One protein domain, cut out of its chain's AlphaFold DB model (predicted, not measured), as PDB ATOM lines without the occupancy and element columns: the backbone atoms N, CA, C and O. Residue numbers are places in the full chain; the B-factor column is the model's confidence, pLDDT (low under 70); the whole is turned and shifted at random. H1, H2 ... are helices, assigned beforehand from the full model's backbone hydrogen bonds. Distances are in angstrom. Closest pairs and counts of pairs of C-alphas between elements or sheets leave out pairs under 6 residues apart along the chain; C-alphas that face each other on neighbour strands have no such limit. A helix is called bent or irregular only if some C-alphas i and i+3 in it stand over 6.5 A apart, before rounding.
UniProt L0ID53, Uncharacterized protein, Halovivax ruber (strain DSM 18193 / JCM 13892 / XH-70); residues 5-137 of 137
ATOM      1  N   ARG A   5      -1.068 -16.557 111.115       55.97
ATOM      2  CA  ARG A   5      -0.214 -17.565 110.450       55.97
ATOM      3  C   ARG A   5       1.254 -17.167 110.203       55.97
ATOM      4  O   ARG A   5       2.096 -18.055 110.367       55.97
ATOM      5  N   PRO A   6       1.606 -15.930 109.795       61.84
ATOM      6  CA  PRO A   6       2.999 -15.604 109.471       61.84
ATOM      7  C   PRO A   6       3.904 -15.603 110.714       61.84
ATOM      8  O   PRO A   6       5.047 -16.061 110.634       61.84
ATOM      9  N   ASP A   7       3.365 -15.202 111.865       70.12
ATOM     10  CA  ASP A   7       4.099 -15.155 113.132       70.12
ATOM     11  C   ASP A   7       4.338 -16.558 113.692       70.12
ATOM     12  O   ASP A   7       5.431 -16.866 114.167       70.12
ATOM     13  N   THR A   8       3.361 -17.459 113.549       80.94
ATOM     14  CA  THR A   8       3.481 -18.850 114.013       80.94
ATOM     15  C   THR A   8       4.654 -19.578 113.344       80.94
ATOM     16  O   THR A   8       5.427 -20.261 114.017       80.94
ATOM     17  N   VAL A   9       4.839 -19.411 112.028       82.44
ATOM     18  CA  VAL A   9       5.963 -20.031 111.298       82.44
ATOM     19  C   VAL A   9       7.302 -19.461 111.763       82.44
ATOM     20  O   VAL A   9       8.264 -20.208 111.926       82.44
ATOM     21  N   LEU A  10       7.375 -18.153 112.019       84.31
ATOM     22  CA  LEU A  10       8.589 -17.511 112.519       84.31
ATOM     23  C   LEU A  10       8.974 -18.017 113.915       84.31
ATOM     24  O   LEU A  10      10.135 -18.361 114.137       84.31
ATOM     25  N   TRP A  11       8.006 -18.133 114.825       83.94
ATOM     26  CA  TRP A  11       8.231 -18.691 116.160       83.94
ATOM     27  C   TRP A  11       8.638 -20.164 116.115       83.94
ATOM     28  O   TRP A  11       9.522 -20.575 116.867       83.94
ATOM     29  N   LEU A  12       8.066 -20.949 115.196       87.19
ATOM     30  CA  LEU A  12       8.496 -22.326 114.952       87.19
ATOM     31  C   LEU A  12       9.947 -22.387 114.463       87.19
ATOM     32  O   LEU A  12      10.726 -23.179 114.986       87.19
ATOM     33  N   LEU A  13      10.336 -21.538 113.508       84.94
ATOM     34  CA  LEU A  13      11.716 -21.476 113.013       84.94
ATOM     35  C   LEU A  13      12.697 -21.051 114.107       84.94
ATOM     36  O   LEU A  13      13.771 -21.640 114.215       84.94
ATOM     37  N   LEU A  14      12.320 -20.082 114.947       88.00
ATOM     38  CA  LEU A  14      13.109 -19.684 116.109       88.00
ATOM     39  C   LEU A  14      13.271 -20.861 117.081       88.00
ATOM     40  O   LEU A  14      14.390 -21.175 117.478       88.00
ATOM     41  N   GLY A  15      12.174 -21.544 117.419       86.75
ATOM     42  CA  GLY A  15      12.184 -22.709 118.304       86.75
ATOM     43  C   GLY A  15      13.060 -23.842 117.767       86.75
ATOM     44  O   GLY A  15      13.914 -24.350 118.490       86.75
ATOM     45  N   ILE A  16      12.913 -24.192 116.486       87.50
ATOM     46  CA  ILE A  16      13.734 -25.208 115.807       87.50
ATOM     47  C   ILE A  16      15.205 -24.783 115.765       87.50
ATOM     48  O   ILE A  16      16.081 -25.610 116.007       87.50
ATOM     49  N   GLY A  17      15.486 -23.506 115.492       85.44
ATOM     50  CA  GLY A  17      16.838 -22.952 115.500       85.44
ATOM     51  C   GLY A  17      17.491 -23.081 116.874       85.44
ATOM     52  O   GLY A  17      18.550 -23.687 116.994       85.44
ATOM     53  N   VAL A  18      16.825 -22.596 117.929       88.44
ATOM     54  CA  VAL A  18      17.319 -22.672 119.316       88.44
ATOM     55  C   VAL A  18      17.523 -24.120 119.755       88.44
ATOM     56  O   VAL A  18      18.612 -24.473 120.211       88.44
ATOM     57  N   VAL A  19      16.499 -24.967 119.606       89.19
ATOM     58  CA  VAL A  19      16.555 -26.368 120.040       89.19
ATOM     59  C   VAL A  19      17.611 -27.123 119.248       89.19
ATOM     60  O   VAL A  19      18.438 -27.797 119.851       89.19
ATOM     61  N   GLY A  20      17.636 -26.982 117.922       86.81
ATOM     62  CA  GLY A  20      18.624 -27.633 117.071       86.81
ATOM     63  C   GLY A  20      20.048 -27.195 117.407       86.81
ATOM     64  O   GLY A  20      20.915 -28.038 117.616       86.81
ATOM     65  N   THR A  21      20.297 -25.893 117.573       85.25
ATOM     66  CA  THR A  21      21.619 -25.388 117.965       85.25
ATOM     67  C   THR A  21      22.039 -25.919 119.331       85.25
ATOM     68  O   THR A  21      23.136 -26.469 119.444       85.25
ATOM     69  N   LEU A  22      21.189 -25.805 120.355       85.69
ATOM     70  CA  LEU A  22      21.502 -26.289 121.701       85.69
ATOM     71  C   LEU A  22      21.732 -27.797 121.709       85.69
ATOM     72  O   LEU A  22      22.722 -28.268 122.261       85.69
ATOM     73  N   PHE A  23      20.855 -28.559 121.064       85.62
ATOM     74  CA  PHE A  23      20.957 -30.009 121.037       85.62
ATOM     75  C   PHE A  23      22.241 -30.451 120.329       85.62
ATOM     76  O   PHE A  23      22.996 -31.260 120.870       85.62
ATOM     77  N   THR A  24      22.582 -29.854 119.187       82.50
ATOM     78  CA  THR A  24      23.812 -30.212 118.475       82.50
ATOM     79  C   THR A  24      25.075 -29.831 119.248       82.50
ATOM     80  O   THR A  24      25.990 -30.644 119.356       82.50
ATOM     81  N   HIS A  25      25.127 -28.651 119.864       80.75
ATOM     82  CA  HIS A  25      26.353 -28.178 120.517       80.75
ATOM     83  C   HIS A  25      26.530 -28.696 121.946       80.75
ATOM     84  O   HIS A  25      27.655 -28.923 122.377       80.75
ATOM     85  N   VAL A  26      25.440 -28.911 122.686       83.88
ATOM     86  CA  VAL A  26      25.496 -29.372 124.083       83.88
ATOM     87  C   VAL A  26      25.466 -30.893 124.164       83.88
ATOM     88  O   VAL A  26      26.159 -31.477 124.994       83.88
ATOM     89  N   ARG A  27      24.672 -31.566 123.321       81.50
ATOM     90  CA  ARG A  27      24.516 -33.025 123.403       81.50
ATOM     91  C   ARG A  27      25.447 -33.767 122.463       81.50
ATOM     92  O   ARG A  27      26.034 -34.770 122.870       81.50
ATOM     93  N   TYR A  28      25.548 -33.310 121.220       74.69
ATOM     94  CA  TYR A  28      26.236 -34.063 120.181       74.69
ATOM     95  C   TYR A  28      27.718 -33.723 120.061       74.69
ATOM     96  O   TYR A  28      28.534 -34.640 120.003       74.69
ATOM     97  N   LEU A  29      28.087 -32.444 120.120       72.81
ATOM     98  CA  LEU A  29      29.487 -32.031 120.033       72.81
ATOM     99  C   LEU A  29      30.378 -32.700 121.103       72.81
ATOM    100  O   LEU A  29      31.427 -33.225 120.736       72.81
ATOM    101  N   PRO A  30      29.974 -32.817 122.389       73.62
ATOM    102  CA  PRO A  30      30.800 -33.505 123.387       73.62
ATOM    103  C   PRO A  30      30.822 -35.027 123.217       73.62
ATOM    104  O   PRO A  30      31.758 -35.682 123.664       73.62
ATOM    105  N   ARG A  31      29.778 -35.605 122.606       71.31
ATOM    106  CA  ARG A  31      29.607 -37.059 122.480       71.31
ATOM    107  C   ARG A  31      30.352 -37.641 121.282       71.31
ATOM    108  O   ARG A  31      30.862 -38.750 121.382       71.31
ATOM    109  N   TYR A  32      30.386 -36.910 120.173       65.69
ATOM    110  CA  TYR A  32      31.060 -37.323 118.940       65.69
ATOM    111  C   TYR A  32      32.451 -36.676 118.804       65.69
ATOM    112  O   TYR A  32      33.280 -37.137 118.023       65.69
ATOM    113  N   GLY A  33      32.752 -35.660 119.622       65.50
ATOM    114  CA  GLY A  33      34.056 -35.008 119.658       65.50
ATOM    115  C   GLY A  33      34.418 -34.354 118.323       65.50
ATOM    116  O   GLY A  33      33.560 -33.844 117.607       65.50
ATOM    117  N   PHE A  34      35.710 -34.377 117.990       62.97
ATOM    118  CA  PHE A  34      36.239 -33.905 116.702       62.97
ATOM    119  C   PHE A  34      36.351 -35.021 115.652       62.97
ATOM    120  O   PHE A  34      36.956 -34.812 114.600       62.97
ATOM    121  N   ASP A  35      35.812 -36.210 115.934       61.25
ATOM    122  CA  ASP A  35      35.829 -37.319 114.988       61.25
ATOM    123  C   ASP A  35      34.697 -37.172 113.983       61.25
ATOM    124  O   ASP A  35      33.562 -37.599 114.194       61.25
ATOM    125  N   VAL A  36      35.027 -36.544 112.854       60.25
ATOM    126  CA  VAL A  36      34.130 -36.443 111.704       60.25
ATOM    127  C   VAL A  36      34.117 -37.793 110.987       60.25
ATOM    128  O   VAL A  36      34.786 -38.003 109.978       60.25
ATOM    129  N   THR A  37      33.374 -38.743 111.543       69.50
ATOM    130  CA  THR A  37      32.989 -39.963 110.832       69.50
ATOM    131  C   THR A  37      31.882 -39.643 109.820       69.50
ATOM    132  O   THR A  37      31.240 -38.589 109.887       69.50
ATOM    133  N   LEU A  38      31.606 -40.572 108.898       70.94
ATOM    134  CA  LEU A  38      30.429 -40.505 108.017       70.94
ATOM    135  C   LEU A  38      29.119 -40.309 108.806       70.94
ATOM    136  O   LEU A  38      28.195 -39.672 108.312       70.94
ATOM    137  N   GLU A  39      29.062 -40.794 110.049       69.88
ATOM    138  CA  GLU A  39      27.925 -40.612 110.958       69.88
ATOM    139  C   GLU A  39      27.920 -39.241 111.661       69.88
ATOM    140  O   GLU A  39      26.857 -38.706 111.969       69.88
ATOM    141  N   GLY A  40      29.094 -38.645 111.900       71.19
ATOM    142  CA  GLY A  40      29.235 -37.335 112.545       71.19
ATOM    143  C   GLY A  40      28.988 -36.147 111.608       71.19
ATOM    144  O   GLY A  40      28.526 -35.096 112.052       71.19
ATOM    145  N   ALA A  41      29.238 -36.302 110.303       76.94
ATOM    146  CA  ALA A  41      29.073 -35.217 109.333       76.94
ATOM    147  C   ALA A  41      27.630 -34.657 109.261       76.94
ATOM    148  O   ALA A  41      27.478 -33.434 109.345       76.94
ATOM    149  N   PRO A  42      26.560 -35.480 109.193       80.69
ATOM    150  CA  PRO A  42      25.183 -34.977 109.216       80.69
ATOM    151  C   PRO A  42      24.853 -34.176 110.479       80.69
ATOM    152  O   PRO A  42      24.145 -33.171 110.413       80.69
ATOM    153  N   ILE A  43      25.397 -34.589 111.627       80.81
ATOM    154  CA  ILE A  43      25.198 -33.915 112.911       80.81
ATOM    155  C   ILE A  43      25.812 -32.513 112.864       80.81
ATOM    156  O   ILE A  43      25.126 -31.541 113.177       80.81
ATOM    157  N   VAL A  44      27.060 -32.382 112.409       80.44
ATOM    158  CA  VAL A  44      27.729 -31.076 112.269       80.44
ATOM    159  C   VAL A  44      26.958 -30.161 111.317       80.44
ATOM    160  O   VAL A  44      26.649 -29.024 111.676       80.44
ATOM    161  N   VAL A  45      26.570 -30.674 110.144       85.44
ATOM    162  CA  VAL A  45      25.790 -29.912 109.155       85.44
ATOM    163  C   VAL A  45      24.453 -29.460 109.739       85.44
ATOM    164  O   VAL A  45      24.078 -28.299 109.582       85.44
ATOM    165  N   SER A  46      23.753 -30.330 110.473       85.69
ATOM    166  CA  SER A  46      22.503 -29.958 111.143       85.69
ATOM    167  C   SER A  46      22.711 -28.835 112.166       85.69
ATOM    168  O   SER A  46      21.903 -27.915 112.229       85.69
ATOM    169  N   GLY A  47      23.831 -28.843 112.896       88.25
ATOM    170  CA  GLY A  47      24.188 -27.778 113.831       88.25
ATOM    171  C   GLY A  47      24.393 -26.437 113.137       88.25
ATOM    172  O   GLY A  47      23.873 -25.423 113.607       88.25
ATOM    173  N   TRP A  48      25.096 -26.429 112.002       92.44
ATOM    174  CA  TRP A  48      25.297 -25.225 111.191       92.44
ATOM    175  C   TRP A  48      23.985 -24.698 110.612       92.44
ATOM    176  O   TRP A  48      23.739 -23.491 110.647       92.44
ATOM    177  N   LEU A  49      23.120 -25.591 110.126       91.62
ATOM    178  CA  LEU A  49      21.801 -25.226 109.613       91.62
ATOM    179  C   LEU A  49      20.922 -24.627 110.710       91.62
ATOM    180  O   LEU A  49      20.397 -23.532 110.526       91.62
ATOM    181  N   SER A  50      20.804 -25.282 111.867       92.38
ATOM    182  CA  SER A  50      20.025 -24.763 112.997       92.38
ATOM    183  C   SER A  50      20.557 -23.418 113.491       92.38
ATOM    184  O   SER A  50      19.773 -22.510 113.750       92.38
ATOM    185  N   PHE A  51      21.882 -23.255 113.539       92.94
ATOM    186  CA  PHE A  51      22.509 -21.989 113.912       92.94
ATOM    187  C   PHE A  51      22.198 -20.878 112.900       92.94
ATOM    188  O   PHE A  51      21.800 -19.780 113.277       92.94
ATOM    189  N   THR A  52      22.290 -21.175 111.605       95.69
ATOM    190  CA  THR A  52      21.930 -20.224 110.543       95.69
ATOM    191  C   THR A  52      20.446 -19.854 110.609       95.69
ATOM    192  O   THR A  52      20.098 -18.682 110.481       95.69
ATOM    193  N   LEU A  53      19.566 -20.830 110.871       93.75
ATOM    194  CA  LEU A  53      18.124 -20.621 111.041       93.75
ATOM    195  C   LEU A  53      17.798 -19.747 112.254       93.75
ATOM    196  O   LEU A  53      16.919 -18.891 112.166       93.75
ATOM    197  N   LEU A  54      18.521 -19.921 113.363       93.44
ATOM    198  CA  LEU A  54      18.393 -19.061 114.533       93.44
ATOM    199  C   LEU A  54      18.675 -17.601 114.162       93.44
ATOM    200  O   LEU A  54      17.844 -16.731 114.414       93.44
ATOM    201  N   PHE A  55      19.805 -17.329 113.508       95.19
ATOM    202  CA  PHE A  55      20.152 -15.967 113.095       95.19
ATOM    203  C   PHE A  55      19.249 -15.426 111.984       95.19
ATOM    204  O   PHE A  55      18.993 -14.225 111.952       95.19
ATOM    205  N   TYR A  56      18.698 -16.289 111.131       94.50
ATOM    206  CA  TYR A  56      17.631 -15.923 110.201       94.50
ATOM    207  C   TYR A  56      16.378 -15.432 110.927       94.50
ATOM    208  O   TYR A  56      15.880 -14.342 110.633       94.50
ATOM    209  N   ALA A  57      15.891 -16.196 111.905       92.25
ATOM    210  CA  ALA A  57      14.721 -15.816 112.683       92.25
ATOM    211  C   ALA A  57      14.981 -14.523 113.473       92.25
ATOM    212  O   ALA A  57      14.166 -13.605 113.425       92.25
ATOM    213  N   LEU A  58      16.149 -14.398 114.113       91.44
ATOM    214  CA  LEU A  58      16.546 -13.178 114.822       91.44
ATOM    215  C   LEU A  58      16.640 -11.970 113.884       91.44
ATOM    216  O   LEU A  58      16.085 -10.919 114.197       91.44
ATOM    217  N   GLY A  59      17.259 -12.122 112.712       89.69
ATOM    218  CA  GLY A  59      17.341 -11.061 111.708       89.69
ATOM    219  C   GLY A  59      15.962 -10.613 111.234       89.69
ATOM    220  O   GLY A  59      15.749  -9.426 110.997       89.69
ATOM    221  N   ARG A  60      14.995 -11.529 111.175       89.19
ATOM    222  CA  ARG A  60      13.609 -11.226 110.815       89.19
ATOM    223  C   ARG A  60      12.808 -10.583 111.953       89.19
ATOM    224  O   ARG A  60      11.977  -9.730 111.670       89.19
ATOM    225  N   VAL A  61      13.051 -10.936 113.217       87.50
ATOM    226  CA  VAL A  61      12.324 -10.388 114.384       87.50
ATOM    227  C   VAL A  61      12.887  -9.040 114.843       87.50
ATOM    228  O   VAL A  61      12.123  -8.131 115.161       87.50
ATOM    229  N   LEU A  62      14.209  -8.895 114.868       87.06
ATOM    230  CA  LEU A  62      14.881  -7.773 115.531       87.06
ATOM    231  C   LEU A  62      15.289  -6.643 114.586       87.06
ATOM    232  O   LEU A  62      15.600  -5.551 115.052       87.06
ATOM    233  N   SER A  63      15.320  -6.882 113.276       83.44
ATOM    234  CA  SER A  63      15.768  -5.851 112.340       83.44
ATOM    235  C   SER A  63      14.651  -4.901 111.950       83.44
ATOM    236  O   SER A  63      13.523  -5.327 111.732       83.44
ATOM    237  N   ASP A  64      15.003  -3.641 111.722       82.50
ATOM    238  CA  ASP A  64      14.148  -2.654 111.069       82.50
ATOM    239  C   ASP A  64      14.790  -2.226 109.736       82.50
ATOM    240  O   ASP A  64      15.464  -1.199 109.665       82.50
ATOM    241  N   PRO A  65      14.741  -3.086 108.701       77.88
ATOM    242  CA  PRO A  65      15.486  -2.857 107.473       77.88
ATOM    243  C   PRO A  65      14.859  -1.730 106.633       77.88
ATOM    244  O   PRO A  65      13.631  -1.615 106.604       77.88
ATOM    245  N   PRO A  66      15.680  -0.955 105.895       75.38
ATOM    246  CA  PRO A  66      15.191  -0.077 104.831       75.38
ATOM    247  C   PRO A  66      14.534  -0.904 103.711       75.38
ATOM    248  O   PRO A  66      14.746  -2.114 103.653       75.38
ATOM    249  N   GLU A  67      13.796  -0.265 102.794       72.12
ATOM    250  CA  GLU A  67      13.033  -0.931 101.711       72.12
ATOM    251  C   GLU A  67      13.849  -1.983 100.934       72.12
ATOM    252  O   GLU A  67      13.340  -3.050 100.594       72.12
ATOM    253  N   LEU A  68      15.146  -1.736 100.708       76.12
ATOM    254  CA  LEU A  68      16.061  -2.670 100.046       76.12
ATOM    255  C   LEU A  68      17.379  -2.810 100.825       76.12
ATOM    256  O   LEU A  68      18.353  -2.103 100.547       76.12
ATOM    257  N   PRO A  69      17.458  -3.733 101.800       81.38
ATOM    258  CA  PRO A  69      18.666  -3.908 102.589       81.38
ATOM    259  C   PRO A  69      19.805  -4.519 101.753       81.38
ATOM    260  O   PRO A  69      19.636  -5.452 100.950       81.38
ATOM    261  N   SER A  70      21.005  -3.973 101.960       86.56
ATOM    262  CA  SER A  70      22.227  -4.400 101.277       86.56
ATOM    263  C   SER A  70      22.536  -5.879 101.531       86.56
ATOM    264  O   SER A  70      22.354  -6.377 102.638       86.56
ATOM    265  N   MET A  71      23.049  -6.580 100.514       90.12
ATOM    266  CA  MET A  71      23.450  -7.990 100.632       90.12
ATOM    267  C   MET A  71      24.871  -8.193 101.162       90.12
ATOM    268  O   MET A  71      25.258  -9.319 101.453       90.12
ATOM    269  N   ARG A  72      25.624  -7.101 101.354       92.81
ATOM    270  CA  ARG A  72      27.057  -7.148 101.686       92.81
ATOM    271  C   ARG A  72      27.356  -7.970 102.937       92.81
ATOM    272  O   ARG A  72      28.368  -8.659 102.968       92.81
ATOM    273  N   GLY A  73      26.487  -7.922 103.949       92.75
ATOM    274  CA  GLY A  73      26.634  -8.746 105.154       92.75
ATOM    275  C   GLY A  73      26.580 -10.244 104.840       92.75
ATOM    276  O   GLY A  73      27.435 -10.998 105.296       92.75
ATOM    277  N   GLY A  74      25.628 -10.657 104.000       94.94
ATOM    278  CA  GLY A  74      25.493 -12.035 103.535       94.94
ATOM    279  C   GLY A  74      26.686 -12.469 102.689       94.94
ATOM    280  O   GLY A  74      27.230 -13.542 102.932       94.94
ATOM    281  N   ASP A  75      27.150 -11.613 101.775       97.31
ATOM    282  CA  ASP A  75      28.311 -11.896 100.918       97.31
ATOM    283  C   ASP A  75      29.593 -12.094 101.741       97.31
ATOM    284  O   ASP A  75      30.330 -13.061 101.537       97.31
ATOM    285  N   ILE A  76      29.831 -11.219 102.729       97.50
ATOM    286  CA  ILE A  76      30.932 -11.363 103.693       97.50
ATOM    287  C   ILE A  76      30.773 -12.667 104.475       97.50
ATOM    288  O   ILE A  76      31.747 -13.395 104.664       97.50
ATOM    289  N   GLY A  77      29.552 -12.985 104.904       97.25
ATOM    290  CA  GLY A  77      29.265 -14.215 105.628       97.25
ATOM    291  C   GLY A  77      29.611 -15.470 104.823       97.25
ATOM    292  O   GLY A  77      30.307 -16.350 105.329       97.25
ATOM    293  N   VAL A  78      29.210 -15.523 103.549       97.69
ATOM    294  CA  VAL A  78      29.555 -16.622 102.631       97.69
ATOM    295  C   VAL A  78      31.066 -16.708 102.432       97.69
ATOM    296  O   VAL A  78      31.633 -17.797 102.539       97.69
ATOM    297  N   ALA A  79      31.735 -15.577 102.196       97.94
ATOM    298  CA  ALA A  79      33.184 -15.541 102.024       97.94
ATOM    299  C   ALA A  79      33.921 -16.083 103.260       97.94
ATOM    300  O   ALA A  79      34.846 -16.879 103.114       97.94
ATOM    301  N   LEU A  80      33.479 -15.718 104.470       97.88
ATOM    302  CA  LEU A  80      34.042 -16.229 105.723       97.88
ATOM    303  C   LEU A  80      33.860 -17.740 105.866       97.88
ATOM    304  O   LEU A  80      34.820 -18.426 106.219       97.88
ATOM    305  N   VAL A  81      32.669 -18.271 105.569       97.38
ATOM    306  CA  VAL A  81      32.412 -19.721 105.620       97.38
ATOM    307  C   VAL A  81      33.328 -20.457 104.646       97.38
ATOM    308  O   VAL A  81      34.048 -21.369 105.049       97.38
ATOM    309  N   VAL A  82      33.346 -20.036 103.378       97.88
ATOM    310  CA  VAL A  82      34.137 -20.692 102.328       97.88
ATOM    311  C   VAL A  82      35.626 -20.627 102.649       97.88
ATOM    312  O   VAL A  82      36.300 -21.656 102.627       97.88
ATOM    313  N   LEU A  83      36.140 -19.449 103.004       97.81
ATOM    314  CA  LEU A  83      37.550 -19.278 103.340       97.81
ATOM    315  C   LEU A  83      37.946 -20.127 104.553       97.81
ATOM    316  O   LEU A  83      38.982 -20.785 104.522       97.81
ATOM    317  N   SER A  84      37.110 -20.165 105.594       96.38
ATOM    318  CA  SER A  84      37.385 -20.958 106.796       96.38
ATOM    319  C   SER A  84      37.457 -22.452 106.488       96.38
ATOM    320  O   SER A  84      38.366 -23.131 106.962       96.38
ATOM    321  N   LEU A  85      36.540 -22.961 105.658       94.62
ATOM    322  CA  LEU A  85      36.534 -24.362 105.230       94.62
ATOM    323  C   LEU A  85      37.753 -24.705 104.366       94.62
ATOM    324  O   LEU A  85      38.390 -25.733 104.594       94.62
ATOM    325  N   LEU A  86      38.109 -23.839 103.413       96.81
ATOM    326  CA  LEU A  86      39.279 -24.035 102.554       96.81
ATOM    327  C   LEU A  86      40.581 -24.033 103.361       96.81
ATOM    328  O   LEU A  86      41.420 -24.910 103.166       96.81
ATOM    329  N   LEU A  87      40.735 -23.096 104.299       96.06
ATOM    330  CA  LEU A  87      41.905 -23.041 105.177       96.06
ATOM    331  C   LEU A  87      41.965 -24.249 106.118       96.06
ATOM    332  O   LEU A  87      43.034 -24.831 106.282       96.06
ATOM    333  N   ALA A  88      40.834 -24.672 106.689       92.12
ATOM    334  CA  ALA A  88      40.779 -25.855 107.548       92.12
ATOM    335  C   ALA A  88      41.162 -27.132 106.782       92.12
ATOM    336  O   ALA A  88      41.920 -27.961 107.297       92.12
ATOM    337  N   GLY A  89      40.675 -27.265 105.543       91.94
ATOM    338  CA  GLY A  89      41.032 -28.352 104.634       91.94
ATOM    339  C   GLY A  89      42.509 -28.320 104.242       91.94
ATOM    340  O   GLY A  89      43.177 -29.350 104.305       91.94
ATOM    341  N   ALA A  90      43.047 -27.139 103.922       94.50
ATOM    342  CA  ALA A  90      44.464 -26.965 103.620       94.50
ATOM    343  C   ALA A  90      45.345 -27.366 104.811       94.50
ATOM    344  O   ALA A  90      46.238 -28.193 104.648       94.50
ATOM    345  N   LEU A  91      45.059 -26.864 106.018       93.56
ATOM    346  CA  LEU A  91      45.780 -27.236 107.242       93.56
ATOM    347  C   LEU A  91      45.788 -28.752 107.458       93.56
ATOM    348  O   LEU A  91      46.849 -29.338 107.681       93.56
ATOM    349  N   SER A  92      44.625 -29.390 107.304       89.50
ATOM    350  CA  SER A  92      44.503 -30.841 107.437       89.50
ATOM    351  C   SER A  92      45.334 -31.581 106.386       89.50
ATOM    352  O   SER A  92      45.964 -32.585 106.710       89.50
ATOM    353  N   ASN A  93      45.369 -31.087 105.145       92.56
ATOM    354  CA  ASN A  93      46.145 -31.681 104.055       92.56
ATOM    355  C   ASN A  93      47.665 -31.583 104.285       92.56
ATOM    356  O   ASN A  93      48.411 -32.450 103.841       92.56
ATOM    357  N   TYR A  94      48.126 -30.568 105.020       93.81
ATOM    358  CA  TYR A  94      49.523 -30.430 105.448       93.81
ATOM    359  C   TYR A  94      49.834 -31.143 106.780       93.81
ATOM    360  O   TYR A  94      50.928 -30.988 107.318       93.81
ATOM    361  N   GLY A  95      48.900 -31.932 107.324       90.38
ATOM    362  CA  GLY A  95      49.099 -32.720 108.546       90.38
ATOM    363  C   GLY A  95      48.866 -31.958 109.855       90.38
ATOM    364  O   GLY A  95      48.993 -32.542 110.934       90.38
ATOM    365  N   PHE A  96      48.467 -30.684 109.799       90.62
ATOM    366  CA  PHE A  96      48.061 -29.924 110.980       90.62
ATOM    367  C   PHE A  96      46.644 -30.325 111.373       90.62
ATOM    368  O   PHE A  96      45.703 -29.630 111.043       90.62
ATOM    369  N   VAL A  97      46.460 -31.457 112.050       87.06
ATOM    370  CA  VAL A  97      45.116 -31.924 112.437       87.06
ATOM    371  C   VAL A  97      44.583 -31.198 113.687       87.06
ATOM    372  O   VAL A  97      45.378 -30.829 114.559       87.06
ATOM    373  N   PRO A  98      43.249 -31.061 113.861       82.81
ATOM    374  CA  PRO A  98      42.654 -30.353 115.003       82.81
ATOM    375  C   PRO A  98      43.110 -30.852 116.376       82.81
ATOM    376  O   PRO A  98      43.247 -30.064 117.305       82.81
ATOM    377  N   ARG A  99      43.386 -32.157 116.514       83.12
ATOM    378  CA  ARG A  99      43.883 -32.736 117.774       83.12
ATOM    379  C   ARG A  99      45.314 -32.317 118.106       83.12
ATOM    380  O   ARG A  99      45.661 -32.250 119.277       83.12
ATOM    381  N   ALA A 100      46.138 -32.081 117.087       86.38
ATOM    382  CA  ALA A 100      47.542 -31.727 117.257       86.38
ATOM    383  C   ALA A 100      47.708 -30.220 117.470       86.38
ATOM    384  O   ALA A 100      48.505 -29.797 118.303       86.38
ATOM    385  N   VAL A 101      46.946 -29.410 116.726       88.75
ATOM    386  CA  VAL A 101      47.095 -27.949 116.724       88.75
ATOM    387  C   VAL A 101      45.729 -27.255 116.839       88.75
ATOM    388  O   VAL A 101      45.301 -26.557 115.918       88.75
ATOM    389  N   PRO A 102      45.012 -27.424 117.968       86.56
ATOM    390  CA  PRO A 102      43.623 -26.976 118.106       86.56
ATOM    391  C   PRO A 102      43.456 -25.462 117.957       86.56
ATOM    392  O   PRO A 102      42.453 -25.001 117.419       86.56
ATOM    393  N   TRP A 103      44.449 -24.673 118.375       88.31
ATOM    394  CA  TRP A 103      44.378 -23.211 118.343       88.31
ATOM    395  C   TRP A 103      44.248 -22.636 116.920       88.31
ATOM    396  O   TRP A 103      43.564 -21.629 116.746       88.31
ATOM    397  N   LEU A 104      44.818 -23.294 115.898       88.31
ATOM    398  CA  LEU A 104      44.652 -22.892 114.491       88.31
ATOM    399  C   LEU A 104      43.197 -23.042 114.029       88.31
ATOM    400  O   LEU A 104      42.691 -22.226 113.262       88.31
ATOM    401  N   TYR A 105      42.510 -24.065 114.534       90.69
ATOM    402  CA  TYR A 105      41.127 -24.371 114.177       90.69
ATOM    403  C   TYR A 105      40.111 -23.535 114.947       90.69
ATOM    404  O   TYR A 105      39.020 -23.307 114.434       90.69
ATOM    405  N   VAL A 106      40.455 -23.033 116.139       91.44
ATOM    406  CA  VAL A 106      39.571 -22.144 116.912       91.44
ATOM    407  C   VAL A 106      39.259 -20.873 116.125       91.44
ATOM    408  O   VAL A 106      38.092 -20.508 115.997       91.44
ATOM    409  N   GLY A 107      40.277 -20.229 115.544       92.81
ATOM    410  CA  GLY A 107      40.079 -19.022 114.735       92.81
ATOM    411  C   GLY A 107      39.184 -19.274 113.518       92.81
ATOM    412  O   GLY A 107      38.251 -18.511 113.265       92.81
ATOM    413  N   LEU A 108      39.413 -20.387 112.815       93.56
ATOM    414  CA  LEU A 108      38.604 -20.791 111.661       93.56
ATOM    415  C   LEU A 108      37.167 -21.151 112.056       93.56
ATOM    416  O   LEU A 108      36.229 -20.798 111.349       93.56
ATOM    417  N   ALA A 109      36.973 -21.806 113.202       91.88
ATOM    418  CA  ALA A 109      35.647 -22.121 113.718       91.88
ATOM    419  C   ALA A 109      34.867 -20.846 114.059       91.88
ATOM    420  O   ALA A 109      33.712 -20.716 113.663       91.88
ATOM    421  N   ILE A 110      35.498 -19.878 114.734       95.00
ATOM    422  CA  ILE A 110      34.875 -18.581 115.035       95.00
ATOM    423  C   ILE A 110      34.466 -17.878 113.738       95.00
ATOM    424  O   ILE A 110      33.314 -17.469 113.610       95.00
ATOM    425  N   ALA A 111      35.374 -17.782 112.765       96.38
ATOM    426  CA  ALA A 111      35.087 -17.160 111.474       96.38
ATOM    427  C   ALA A 111      33.933 -17.861 110.734       96.38
ATOM    428  O   ALA A 111      33.058 -17.189 110.187       96.38
ATOM    429  N   LEU A 112      33.874 -19.195 110.788       95.75
ATOM    430  CA  LEU A 112      32.784 -19.985 110.219       95.75
ATOM    431  C   LEU A 112      31.437 -19.673 110.885       95.75
ATOM    432  O   LEU A 112      30.475 -19.377 110.180       95.75
ATOM    433  N   TYR A 113      31.352 -19.678 112.221       95.69
ATOM    434  CA  TYR A 113      30.100 -19.362 112.924       95.69
ATOM    435  C   TYR A 113      29.670 -17.908 112.718       95.69
ATOM    436  O   TYR A 113      28.490 -17.653 112.486       95.69
ATOM    437  N   VAL A 114      30.607 -16.958 112.732       97.94
ATOM    438  CA  VAL A 114      30.314 -15.559 112.381       97.94
ATOM    439  C   VAL A 114      29.759 -15.479 110.958       97.94
ATOM    440  O   VAL A 114      28.755 -14.805 110.731       97.94
ATOM    441  N   GLY A 115      30.352 -16.211 110.014       97.94
ATOM    442  CA  GLY A 115      29.875 -16.265 108.639       97.94
ATOM    443  C   GLY A 115      28.446 -16.804 108.521       97.94
ATOM    444  O   GLY A 115      27.595 -16.159 107.911       97.94
ATOM    445  N   LEU A 116      28.146 -17.931 109.176       97.75
ATOM    446  CA  LEU A 116      26.796 -18.511 109.221       97.75
ATOM    447  C   LEU A 116      25.767 -17.552 109.842       97.75
ATOM    448  O   LEU A 116      24.661 -17.406 109.317       97.75
ATOM    449  N   ALA A 117      26.135 -16.861 110.926       97.25
ATOM    450  CA  ALA A 117      25.280 -15.860 111.561       97.25
ATOM    451  C   ALA A 117      24.967 -14.694 110.611       97.25
ATOM    452  O   ALA A 117      23.806 -14.310 110.471       97.25
ATOM    453  N   LEU A 118      25.984 -14.160 109.925       97.19
ATOM    454  CA  LEU A 118      25.826 -13.066 108.963       97.19
ATOM    455  C   LEU A 118      24.943 -13.461 107.778       97.19
ATOM    456  O   LEU A 118      24.106 -12.662 107.351       97.19
ATOM    457  N   VAL A 119      25.093 -14.688 107.272       97.25
ATOM    458  CA  VAL A 119      24.236 -15.233 106.213       97.25
ATOM    459  C   VAL A 119      22.788 -15.281 106.688       97.25
ATOM    460  O   VAL A 119      21.928 -14.645 106.077       97.25
ATOM    461  N   GLY A 120      22.522 -15.973 107.801       95.81
ATOM    462  CA  GLY A 120      21.176 -16.108 108.354       95.81
ATOM    463  C   GLY A 120      20.522 -14.748 108.581       95.81
ATOM    464  O   GLY A 120      19.458 -14.468 108.026       95.81
ATOM    465  N   TRP A 121      21.206 -13.867 109.310       95.62
ATOM    466  CA  TRP A 121      20.724 -12.525 109.626       95.62
ATOM    467  C   TRP A 121      20.367 -11.712 108.377       95.62
ATOM    468  O   TRP A 121      19.279 -11.139 108.297       95.62
ATOM    469  N   SER A 122      21.253 -11.700 107.376       94.81
ATOM    470  CA  SER A 122      21.063 -10.930 106.137       94.81
ATOM    471  C   SER A 122      19.861 -11.423 105.326       94.81
ATOM    472  O   SER A 122      19.104 -10.616 104.778       94.81
ATOM    473  N   PHE A 123      19.634 -12.739 105.287       94.00
ATOM    474  CA  PHE A 123      18.420 -13.306 104.698       94.00
ATOM    475  C   PHE A 123      17.168 -12.923 105.496       94.00
ATOM    476  O   PHE A 123      16.171 -12.521 104.896       94.00
ATOM    477  N   GLY A 124      17.228 -12.974 106.829       92.19
ATOM    478  CA  GLY A 124      16.123 -12.575 107.705       92.19
ATOM    479  C   GLY A 124      15.690 -11.122 107.486       92.19
ATOM    480  O   GLY A 124      14.495 -10.845 107.353       92.19
ATOM    481  N   GLN A 125      16.660 -10.211 107.353       93.44
ATOM    482  CA  GLN A 125      16.416  -8.803 107.030       93.44
ATOM    483  C   GLN A 125      15.697  -8.621 105.697       93.44
ATOM    484  O   GLN A 125      14.699  -7.905 105.622       93.44
ATOM    485  N   ARG A 126      16.170  -9.295 104.644       90.88
ATOM    486  CA  ARG A 126      15.549  -9.214 103.317       90.88
ATOM    487  C   ARG A 126      14.141  -9.772 103.298       90.88
ATOM    488  O   ARG A 126      13.261  -9.137 102.730       90.88
ATOM    489  N   THR A 127      13.907 -10.915 103.940       90.88
ATOM    490  CA  THR A 127      12.552 -11.467 104.036       90.88
ATOM    491  C   THR A 127      11.611 -10.493 104.741       90.88
ATOM    492  O   THR A 127      10.494 -10.299 104.278       90.88
ATOM    493  N   ARG A 128      12.053  -9.838 105.824       89.12
ATOM    494  CA  ARG A 128      11.230  -8.829 106.504       89.12
ATOM    495  C   ARG A 128      10.932  -7.625 105.609       89.12
ATOM    496  O   ARG A 128       9.785  -7.201 105.562       89.12
ATOM    497  N   ALA A 129      11.937  -7.098 104.909       89.69
ATOM    498  CA  ALA A 129      11.761  -5.962 104.002       89.69
ATOM    499  C   ALA A 129      10.772  -6.287 102.870       89.69
ATOM    500  O   ALA A 129       9.837  -5.530 102.641       89.69
ATOM    501  N   VAL A 130      10.913  -7.454 102.230       88.69
ATOM    502  CA  VAL A 130       9.992  -7.907 101.173       88.69
ATOM    503  C   VAL A 130       8.568  -8.064 101.700       88.69
ATOM    504  O   VAL A 130       7.634  -7.615 101.048       88.69
ATOM    505  N   ASN A 131       8.388  -8.663 102.880       87.88
ATOM    506  CA  ASN A 131       7.055  -8.820 103.459       87.88
ATOM    507  C   ASN A 131       6.383  -7.468 103.730       87.88
ATOM    508  O   ASN A 131       5.210  -7.321 103.416       87.88
ATOM    509  N   ARG A 132       7.130  -6.479 104.243       86.25
ATOM    510  CA  ARG A 132       6.613  -5.116 104.448       86.25
ATOM    511  C   ARG A 132       6.174  -4.465 103.140       86.25
ATOM    512  O   ARG A 132       5.065  -3.962 103.067       86.25
ATOM    513  N   LEU A 133       7.002  -4.553 102.097       86.44
ATOM    514  CA  LEU A 133       6.660  -4.016 100.775       86.44
ATOM    515  C   LEU A 133       5.386  -4.648 100.197       86.44
ATOM    516  O   LEU A 133       4.628  -3.977  99.512       86.44
ATOM    517  N   VAL A 134       5.149  -5.939 100.454       86.31
ATOM    518  CA  VAL A 134       3.925  -6.631 100.017       86.31
ATOM    519  C   VAL A 134       2.703  -6.211 100.841       86.31
ATOM    520  O   VAL A 134       1.608  -6.182 100.299       86.31
ATOM    521  N   GLU A 135       2.869  -5.897 102.129       83.12
ATOM    522  CA  GLU A 135       1.787  -5.415 103.004       83.12
ATOM    523  C   GLU A 135       1.367  -3.964 102.704       83.12
ATOM    524  O   GLU A 135       0.250  -3.574 103.038       83.12
ATOM    525  N   GLU A 136       2.244  -3.172 102.082       78.75
ATOM    526  CA  GLU A 136       1.994  -1.773 101.699       78.75
ATOM    527  C   GLU A 136       1.304  -1.607 100.325       78.75
ATOM    528  O   GLU A 136       0.867  -0.499 100.002       78.75
ATOM    529  N   LEU A 137       1.195  -2.682  99.530       72.88
ATOM    530  CA  LEU A 137       0.550  -2.724  98.202       72.88
ATOM    531  C   LEU A 137      -0.932  -3.121  98.276       72.88
ATOM    532  O   LEU A 137      -1.719  -2.533  97.497       72.88
TER     533      LEU A 137
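What this domain is: This is residues 5 to 137 of the 137 residues of an uncharacterized protein of Halovivax ruber (strain DSM 18193 / JCM 13892 / XH-70) (UniProt L0ID53). Two helical hairpins stack side by side, so that four helices make a single row in the order H1, H2, H4, H3. H2 and H4 form the middle of the row and cross each other at a slant, while H1 and H3 cover the two sides; H4 is the longest helix and runs along most of the long axis. The printed part has 133 residues, with four named helices in the order H1, H2, H3, H4 along the chain and no named strand; the class is all helix. It is only just loose, close to compact, with a radius of gyration of the C-alphas of 17.0 A, and only just elongated, with spans of 58 by 29 by 21 A.

Where its parts are: H4 is residues 102 to 135, 49.4 A from first to last C-alpha, from C-alpha 102 at (43.623, -26.976, 118.106) to C-alpha 135 at (1.787, -5.415, 103.004). H3 is residues 72 to 93, 31.2 A long. H2 is residues 40 to 62, 33.0 A long. H1 is residues 5 to 32, 38.0 A long, and begins with C-alpha 5 at (-0.214, -17.565, 110.450). H1 has a kink of 27 degrees near residue 25; it is neither bent nor irregular, but only just: C-alphas 27 and 30 are 6.3 A apart.

How they stand to each other: H4 touches H3, and the two form a helical hairpin, opposite ways at a shallow tilt of 25 degrees. Their closest C-alphas, those of Gly 77 and Gly 115, are 3.7 A apart. H4 touches H2 with residues 113 to 128 alone, the same way at a steep tilt of 43 degrees; the closest C-alphas are those of Tyr 56 and Gly 120, 4.0 A apart. H2 touches H1, and these two form the other helical hairpin, opposite ways at a steep tilt of 36 degrees, only just past shallow. Their closest C-alphas, those of Gly 17 and Leu 54, are 4.3 A apart. Of these three pairs one is at a shallow tilt, and the helix packing is mostly crossed, but only just. H1 is apart from H3 and from H4, and H2 is apart from H3. In H2 and H3 every O i to N i+4 pair is within hydrogen-bond range; in H1 it is 21 of 24 pairs and in H4 28 of 30.

The domain as a whole: The two C-alphas farthest apart are those of Ala 100 and Leu 137, at 58.4 A. The C-alphas of Arg 5 and Leu 137, the first and last printed, are 19.3 A apart; Leu 137 is the chain's last residue. The printed part has no cut, and the three links, of 7, 9 and 8 residues along the chain, are short. The mean pLDDT of the printed part is 86.8, and the residues under 70 are 5 to 6, 32 to 37 and 39.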